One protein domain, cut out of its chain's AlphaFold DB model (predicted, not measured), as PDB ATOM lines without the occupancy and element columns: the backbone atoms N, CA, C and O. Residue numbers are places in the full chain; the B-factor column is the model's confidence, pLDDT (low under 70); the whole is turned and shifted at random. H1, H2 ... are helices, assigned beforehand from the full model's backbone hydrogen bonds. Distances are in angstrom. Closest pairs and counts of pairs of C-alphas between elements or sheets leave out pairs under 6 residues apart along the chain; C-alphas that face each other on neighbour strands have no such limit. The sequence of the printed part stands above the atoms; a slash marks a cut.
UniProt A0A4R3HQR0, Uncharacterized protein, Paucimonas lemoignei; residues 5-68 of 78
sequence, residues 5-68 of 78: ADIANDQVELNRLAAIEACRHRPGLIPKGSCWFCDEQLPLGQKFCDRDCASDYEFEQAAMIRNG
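This is residues 5 to 68 of the 78 residues of an uncharacterized protein of Paucimonas lemoignei (UniProt A0A4R3HQR0). What is the shape? A long helix, H1, sticks out as a free arm from a small compact head, residues 29 to 60, where a long loop folds back onto the first part of H2; the end of H2 also sticks out, from residue 61. What is it made of? The 64 printed residues hold two named helices, H1 then H2, and no named strand: all helix, extended, radius of gyration of the C-alphas 16.7 A, a rod spanning 54 by 22 by 18 A.

Where is H1? Residues 5 to 24, 29.0 A long, from C-alpha 5 at (-25.041, 36.566, 228.588). Where is H2? Residues 51 to 66, 22.5 A long, ending at C-alpha 66 at (-15.628, 40.903, 254.568).

Do the helices meet? H1 and H2 are apart. How are their backbones? In H1 and H2 every O i to N i+4 pair is within hydrogen-bond range.

How large is it? The C-alphas farthest apart, of Ala 5 and Gln 41, are 54.3 A apart. What joins the helices? A long link of 26 residues, 25 to 50; the printed part has no cut. Where is confidence low? Residues 25 to 27 have pLDDT under 70.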
ATOM      1  N   ALA A   5     -26.439  36.971 228.641       93.12
ATOM      2  CA  ALA A   5     -25.041  36.566 228.588       93.12
ATOM      3  C   ALA A   5     -24.119  37.770 228.366       93.12
ATOM      4  O   ALA A   5     -23.109  37.893 229.061       93.12
ATOM      5  N   ASP A   6     -24.498  38.684 227.473       93.50
ATOM      6  CA  ASP A   6     -23.773  39.936 227.254       93.50
ATOM      7  C   ASP A   6     -23.696  40.769 228.548       93.50
ATOM      8  O   ASP A   6     -22.618  41.202 228.957       93.50
ATOM      9  N   ILE A   7     -24.825  40.919 229.256       92.62
ATOM     10  CA  ILE A   7     -24.897  41.688 230.512       92.62
ATOM     11  C   ILE A   7     -24.024  41.052 231.600       92.62
ATOM     12  O   ILE A   7     -23.308  41.756 232.318       92.62
ATOM     13  N   ALA A   8     -24.072  39.726 231.738       92.44
ATOM     14  CA  ALA A   8     -23.261  39.010 232.717       92.44
ATOM     15  C   ALA A   8     -21.761  39.164 232.425       92.44
ATOM     16  O   ALA A   8     -20.967  39.370 233.345       92.44
ATOM     17  N   ASN A   9     -21.367  39.104 231.152       93.88
ATOM     18  CA  ASN A   9     -19.973  39.238 230.752       93.88
ATOM     19  C   ASN A   9     -19.425  40.647 231.043       93.88
ATOM     20  O   ASN A   9     -18.335  40.780 231.602       93.88
ATOM     21  N   ASP A  10     -20.212  41.686 230.765       93.94
ATOM     22  CA  ASP A  10     -19.845  43.068 231.085       93.94
ATOM     23  C   ASP A  10     -19.672  43.274 232.597       93.94
ATOM     24  O   ASP A  10     -18.714  43.908 233.047       93.94
ATOM     25  N   GLN A  11     -20.551  42.687 233.414       92.69
ATOM     26  CA  GLN A  11     -20.434  42.743 234.874       92.69
ATOM     27  C   GLN A  11     -19.179  42.037 235.396       92.69
ATOM     28  O   GLN A  11     -18.544  42.521 236.337       92.69
ATOM     29  N   VAL A  12     -18.807  40.900 234.805       94.31
ATOM     30  CA  VAL A  12     -17.579  40.178 235.167       94.31
ATOM     31  C   VAL A  12     -16.350  41.030 234.864       94.31
ATOM     32  O   VAL A  12     -15.490  41.180 235.734       94.31
ATOM     33  N   GLU A  13     -16.279  41.634 233.679       95.25
ATOM     34  CA  GLU A  13     -15.146  42.482 233.299       95.25
ATOM     35  C   GLU A  13     -15.066  43.751 234.160       95.25
ATOM     36  O   GLU A  13     -13.985  44.097 234.642       95.25
ATOM     37  N   LEU A  14     -16.198  44.392 234.473       93.50
ATOM     38  CA  LEU A  14     -16.236  45.531 235.397       93.50
ATOM     39  C   LEU A  14     -15.730  45.161 236.797       93.50
ATOM     40  O   LEU A  14     -14.871  45.856 237.345       93.50
ATOM     41  N   ASN A  15     -16.206  44.050 237.365       91.00
ATOM     42  CA  ASN A  15     -15.746  43.571 238.671       91.00
ATOM     43  C   ASN A  15     -14.252  43.230 238.660       91.00
ATOM     44  O   ASN A  15     -13.532  43.527 239.617       91.00
ATOM     45  N   ARG A  16     -13.762  42.635 237.570       91.44
ATOM     46  CA  ARG A  16     -12.348  42.300 237.401       91.44
ATOM     47  C   ARG A  16     -11.471  43.549 237.388       91.44
ATOM     48  O   ARG A  16     -10.463  43.587 238.093       91.44
ATOM     49  N   LEU A  17     -11.854  44.566 236.619       92.94
ATOM     50  CA  LEU A  17     -11.132  45.837 236.562       92.94
ATOM     51  C   LEU A  17     -11.157  46.550 237.919       92.94
ATOM     52  O   LEU A  17     -10.108  46.991 238.390       92.94
ATOM     53  N   ALA A  18     -12.313  46.583 238.589       85.75
ATOM     54  CA  ALA A  18     -12.450  47.168 239.920       85.75
ATOM     55  C   ALA A  18     -11.547  46.476 240.957       85.75
ATOM     56  O   ALA A  18     -10.903  47.148 241.760       85.75
ATOM     57  N   ALA A  19     -11.436  45.144 240.916       80.44
ATOM     58  CA  ALA A  19     -10.556  44.392 241.811       80.44
ATOM     59  C   ALA A  19      -9.065  44.703 241.578       80.44
ATOM     60  O   ALA A  19      -8.306  44.851 242.538       80.44
ATOM     61  N   ILE A  20      -8.638  44.833 240.316       85.81
ATOM     62  CA  ILE A  20      -7.259  45.217 239.972       85.81
ATOM     63  C   ILE A  20      -6.955  46.621 240.501       85.81
ATOM     64  O   ILE A  20      -5.906  46.839 241.111       85.81
ATOM     65  N   GLU A  21      -7.876  47.558 240.295       82.31
ATOM     66  CA  GLU A  21      -7.696  48.948 240.698       82.31
ATOM     67  C   GLU A  21      -7.690  49.103 242.225       82.31
ATOM     68  O   GLU A  21      -6.829  49.778 242.789       82.31
ATOM     69  N   ALA A  22      -8.550  48.359 242.924       76.19
ATOM     70  CA  ALA A  22      -8.540  48.286 244.382       76.19
ATOM     71  C   ALA A  22      -7.204  47.759 244.933       76.19
ATOM     72  O   ALA A  22      -6.737  48.245 245.961       76.19
ATOM     73  N   CYS A  23      -6.566  46.793 244.263       74.75
ATOM     74  CA  CYS A  23      -5.237  46.309 244.641       74.75
ATOM     75  C   CYS A  23      -4.136  47.352 244.399       74.75
ATOM     76  O   CYS A  23      -3.239  47.479 245.232       74.75
ATOM     77  N   ARG A  24      -4.203  48.113 243.297       77.12
ATOM     78  CA  ARG A  24      -3.236  49.180 242.975       77.12
ATOM     79  C   ARG A  24      -3.300  50.347 243.952       77.12
ATOM     80  O   ARG A  24      -2.261  50.887 244.322       77.12
ATOM     81  N   HIS A  25      -4.503  50.716 244.375       65.19
ATOM     82  CA  HIS A  25      -4.742  51.870 245.236       65.19
ATOM     83  C   HIS A  25      -4.767  51.560 246.730       65.19
ATOM     84  O   HIS A  25      -5.107  52.451 247.506       65.19
ATOM     85  N   ARG A  26      -4.397  50.348 247.173       66.06
ATOM     86  CA  ARG A  26      -4.301  50.076 248.613       66.06
ATOM     87  C   ARG A  26      -3.311  51.062 249.242       66.06
ATOM     88  O   ARG A  26      -2.122  50.984 248.919       66.06
ATOM     89  N   PRO A  27      -3.760  51.985 250.118       67.06
ATOM     90  CA  PRO A  27      -2.851  52.914 250.761       67.06
ATOM     91  C   PRO A  27      -1.826  52.099 251.545       67.06
ATOM     92  O   PRO A  27      -2.167  51.277 252.397       67.06
ATOM     93  N   GLY A  28      -0.554  52.271 251.194       76.62
ATOM     94  CA  GLY A  28       0.526  51.580 251.876       76.62
ATOM     95  C   GLY A  28       0.603  52.048 253.326       76.62
ATOM     96  O   GLY A  28       0.615  53.248 253.587       76.62
ATOM     97  N   LEU A  29       0.705  51.107 254.267       82.88
ATOM     98  CA  LEU A  29       0.936  51.432 255.677       82.88
ATOM     99  C   LEU A  29       2.186  52.299 255.831       82.88
ATOM    100  O   LEU A  29       3.251  51.946 255.308       82.88
ATOM    101  N   ILE A  30       2.055  53.399 256.568       87.44
ATOM    102  CA  ILE A  30       3.171  54.276 256.918       87.44
ATOM    103  C   ILE A  30       3.922  53.635 258.099       87.44
ATOM    104  O   ILE A  30       3.284  53.226 259.068       87.44
ATOM    105  N   PRO A  31       5.257  53.502 258.062       88.75
ATOM    106  CA  PRO A  31       6.016  53.031 259.219       88.75
ATOM    107  C   PRO A  31       5.823  53.983 260.414       88.75
ATOM    108  O   PRO A  31       6.180  55.155 260.317       88.75
ATOM    109  N   LYS A  32       5.275  53.490 261.534       91.69
ATOM    110  CA  LYS A  32       5.026  54.288 262.756       91.69
ATOM    111  C   LYS A  32       6.128  54.174 263.822       91.69
ATOM    112  O   LYS A  32       6.019  54.779 264.880       91.69
ATOM    113  N   GLY A  33       7.178  53.391 263.562       92.12
ATOM    114  CA  GLY A  33       8.229  53.079 264.546       92.12
ATOM    115  C   GLY A  33       7.868  51.952 265.526       92.12
ATOM    116  O   GLY A  33       8.655  51.631 266.417       92.12
ATOM    117  N   SER A  34       6.704  51.325 265.349       95.06
ATOM    118  CA  SER A  34       6.302  50.084 266.012       95.06
ATOM    119  C   SER A  34       5.547  49.170 265.044       95.06
ATOM    120  O   SER A  34       5.069  49.620 263.994       95.06
ATOM    121  N   CYS A  35       5.463  47.884 265.381       94.81
ATOM    122  CA  CYS A  35       4.726  46.886 264.622       94.81
ATOM    123  C   CYS A  35       3.247  47.279 264.519       94.81
ATOM    124  O   CYS A  35       2.618  47.677 265.498       94.81
ATOM    125  N   TRP A  36       2.675  47.159 263.322       93.00
ATOM    126  CA  TRP A  36       1.256  47.429 263.088       93.00
ATOM    127  C   TRP A  36       0.314  46.385 263.701       93.00
ATOM    128  O   TRP A  36      -0.873  46.669 263.810       93.00
ATOM    129  N   PHE A  37       0.836  45.223 264.107       94.25
ATOM    130  CA  PHE A  37       0.056  44.137 264.703       94.25
ATOM    131  C   PHE A  37       0.258  44.017 266.221       94.25
ATOM    132  O   PHE A  37      -0.689  44.173 266.980       94.25
ATOM    133  N   CYS A  38       1.492  43.785 266.679       95.00
ATOM    134  CA  CYS A  38       1.788  43.534 268.096       95.00
ATOM    135  C   CYS A  38       2.326  44.754 268.871       95.00
ATOM    136  O   CYS A  38       2.663  44.628 270.044       95.00
ATOM    137  N   ASP A  39       2.459  45.913 268.213       94.38
ATOM    138  CA  ASP A  39       3.011  47.159 268.775       94.38
ATOM    139  C   ASP A  39       4.464  47.096 269.299       94.38
ATOM    140  O   ASP A  39       4.943  48.040 269.929       94.38
ATOM    141  N   GLU A  40       5.223  46.049 268.970       95.38
ATOM    142  CA  GLU A  40       6.653  45.958 269.291       95.38
ATOM    143  C   GLU A  40       7.473  47.086 268.637       95.38
ATOM    144  O   GLU A  40       7.200  47.495 267.508       95.38
ATOM    145  N   GLN A  41       8.495  47.602 269.330       95.81
ATOM    146  CA  GLN A  41       9.329  48.697 268.828       95.81
ATOM    147  C   GLN A  41      10.160  48.249 267.617       95.81
ATOM    148  O   GLN A  41      10.895  47.266 267.694       95.81
ATOM    149  N   LEU A  42      10.090  48.999 266.511       93.88
ATOM    150  CA  LEU A  42      10.763  48.644 265.261       93.88
ATOM    151  C   LEU A  42      11.801  49.672 264.812       93.88
ATOM    152  O   LEU A  42      11.658  50.867 265.089       93.88
ATOM    153  N   PRO A  43      12.820  49.236 264.046       89.75
ATOM    154  CA  PRO A  43      13.711  50.148 263.346       89.75
ATOM    155  C   PRO A  43      12.932  51.060 262.393       89.75
ATOM    156  O   PRO A  43      11.892  50.684 261.843       89.75
ATOM    157  N   LEU A  44      13.481  52.249 262.138       86.19
ATOM    158  CA  LEU A  44      12.902  53.195 261.188       86.19
ATOM    159  C   LEU A  44      12.707  52.534 259.815       86.19
ATOM    160  O   LEU A  44      13.622  51.924 259.265       86.19
ATOM    161  N   GLY A  45      11.498  52.667 259.267       85.94
ATOM    162  CA  GLY A  45      11.134  52.125 257.957       85.94
ATOM    163  C   GLY A  45      10.519  50.721 257.972       85.94
ATOM    164  O   GLY A  45       9.934  50.332 256.960       85.94
ATOM    165  N   GLN A  46      10.573  49.983 259.088       90.75
ATOM    166  CA  GLN A  46       9.872  48.699 259.212       90.75
ATOM    167  C   GLN A  46       8.421  48.877 259.679       90.75
ATOM    168  O   GLN A  46       8.091  49.796 260.428       90.75
ATOM    169  N   LYS A  47       7.545  47.987 259.199       92.62
ATOM    170  CA  LYS A  47       6.096  48.005 259.471       92.62
ATOM    171  C   LYS A  47       5.660  46.868 260.397       92.62
ATOM    172  O   LYS A  47       4.704  47.028 261.147       92.62
ATOM    173  N   PHE A  48       6.364  45.742 260.339       94.88
ATOM    174  CA  PHE A  48       6.090  44.530 261.104       94.88
ATOM    175  C   PHE A  48       7.409  43.971 261.637       94.88
ATOM    176  O   PHE A  48       8.433  44.144 260.973       94.88
ATOM    177  N   CYS A  49       7.390  43.348 262.818       94.69
ATOM    178  CA  CYS A  49       8.579  42.710 263.397       94.69
ATOM    179  C   CYS A  49       8.966  41.431 262.656       94.69
ATOM    180  O   CYS A  49      10.151  41.147 262.494       94.69
ATOM    181  N   ASP A  50       7.978  40.702 262.145       95.06
ATOM    182  CA  ASP A  50       8.178  39.475 261.392       95.06
ATOM    183  C   ASP A  50       7.090  39.267 260.324       95.06
ATOM    184  O   ASP A  50       6.209  40.104 260.086       95.06
ATOM    185  N   ARG A  51       7.204  38.135 259.620       94.12
ATOM    186  CA  ARG A  51       6.256  37.716 258.586       94.12
ATOM    187  C   ARG A  51       4.907  37.304 259.171       94.12
ATOM    188  O   ARG A  51       3.895  37.458 258.484       94.12
ATOM    189  N   ASP A  52       4.897  36.779 260.387       96.56
ATOM    190  CA  ASP A  52       3.686  36.276 261.026       96.56
ATOM    191  C   ASP A  52       2.776  37.459 261.384       96.56
ATOM    192  O   ASP A  52       1.643  37.514 260.918       96.56
ATOM    193  N   CYS A  53       3.322  38.510 262.003       95.25
ATOM    194  CA  CYS A  53       2.632  39.774 262.260       95.25
ATOM    195  C   CYS A  53       2.123  40.455 260.986       95.25
ATOM    196  O   CYS A  53       1.045  41.049 260.990       95.25
ATOM    197  N   ALA A  54       2.883  40.396 259.887       92.38
ATOM    198  CA  ALA A  54       2.418  40.923 258.604       92.38
ATOM    199  C   ALA A  54       1.213  40.128 258.068       92.38
ATOM    200  O   ALA A  54       0.247  40.719 257.585       92.38
ATOM    201  N   SER A  55       1.261  38.799 258.177       93.44
ATOM    202  CA  SER A  55       0.215  37.901 257.674       93.44
ATOM    203  C   SER A  55      -1.061  37.989 258.513       93.44
ATOM    204  O   SER A  55      -2.157  38.056 257.958       93.44
ATOM    205  N   ASP A  56      -0.922  38.054 259.836       94.38
ATOM    206  CA  ASP A  56      -2.043  38.200 260.764       94.38
ATOM    207  C   ASP A  56      -2.745  39.547 260.569       94.38
ATOM    208  O   ASP A  56      -3.971  39.594 260.451       94.38
ATOM    209  N   TYR A  57      -1.980  40.632 260.407       92.12
ATOM    210  CA  TYR A  57      -2.538  41.943 260.077       92.12
ATOM    211  C   TYR A  57      -3.332  41.917 258.763       92.12
ATOM    212  O   TYR A  57      -4.442  42.445 258.682       92.12
ATOM    213  N   GLU A  58      -2.797  41.289 257.711       89.50
ATOM    214  CA  GLU A  58      -3.516  41.136 256.442       89.50
ATOM    215  C   GLU A  58      -4.799  40.305 256.595       89.50
ATOM    216  O   GLU A  58      -5.824  40.642 255.992       89.50
ATOM    217  N   PHE A  59      -4.770  39.252 257.416       90.88
ATOM    218  CA  PHE A  59      -5.934  38.414 257.695       90.88
ATOM    219  C   PHE A  59      -7.028  39.182 258.444       90.88
ATOM    220  O   PHE A  59      -8.197  39.114 258.045       90.88
ATOM    221  N   GLU A  60      -6.667  39.948 259.476       90.06
ATOM    222  CA  GLU A  60      -7.604  40.799 260.211       90.06
ATOM    223  C   GLU A  60      -8.217  41.864 259.304       90.06
ATOM    224  O   GLU A  60      -9.441  41.999 259.260       90.06
ATOM    225  N   GLN A  61      -7.409  42.544 258.487       86.75
ATOM    226  CA  GLN A  61      -7.905  43.528 257.524       86.75
ATOM    227  C   GLN A  61      -8.860  42.893 256.502       86.75
ATOM    228  O   GLN A  61      -9.926  43.440 256.209       86.75
ATOM    229  N   ALA A  62      -8.534  41.707 255.982       85.75
ATOM    230  CA  ALA A  62      -9.411  40.974 255.071       85.75
ATOM    231  C   ALA A  62     -10.705  40.499 255.757       85.75
ATOM    232  O   ALA A  62     -11.762  40.443 255.124       85.75
ATOM    233  N   ALA A  63     -10.653  40.139 257.041       88.12
ATOM    234  CA  ALA A  63     -11.836  39.817 257.833       88.12
ATOM    235  C   ALA A  63     -12.711  41.057 258.074       88.12
ATOM    236  O   ALA A  63     -13.923  40.977 257.881       88.12
ATOM    237  N   MET A  64     -12.118  42.210 258.404       82.81
ATOM    238  CA  MET A  64     -12.839  43.476 258.579       82.81
ATOM    239  C   MET A  64     -13.580  43.885 257.302       82.81
ATOM    240  O   MET A  64     -14.780  44.156 257.359       82.81
ATOM    241  N   ILE A  65     -12.911  43.819 256.144       82.06
ATOM    242  CA  ILE A  65     -13.519  44.135 254.843       82.06
ATOM    243  C   ILE A  65     -14.699  43.200 254.544       82.06
ATOM    244  O   ILE A  65     -15.767  43.668 254.156       82.06
ATOM    245  N   ARG A  66     -14.541  41.885 254.763       83.06
ATOM    246  CA  ARG A  66     -15.628  40.903 254.568       83.06
ATOM    247  C   ARG A  66     -16.810  41.139 255.507       83.06
ATOM    248  O   ARG A  66     -17.949  40.939 255.105       83.06
ATOM    249  N   ASN A  67     -16.540  41.600 256.725       86.25
ATOM    250  CA  ASN A  67     -17.558  41.959 257.708       86.25
ATOM    251  C   ASN A  67     -18.183  43.348 257.454       86.25
ATOM    252  O   ASN A  67     -18.957  43.824 258.281       86.25
ATOM    253  N   GLY A  68     -17.858  44.010 256.335       77.88
ATOM    254  CA  GLY A  68     -18.429  45.303 255.947       77.88
ATOM    255  C   GLY A  68     -17.828  46.511 256.673       77.88
ATOM    256  O   GLY A  68     -18.369  47.608 256.570       77.88
TER     257      GLY A  68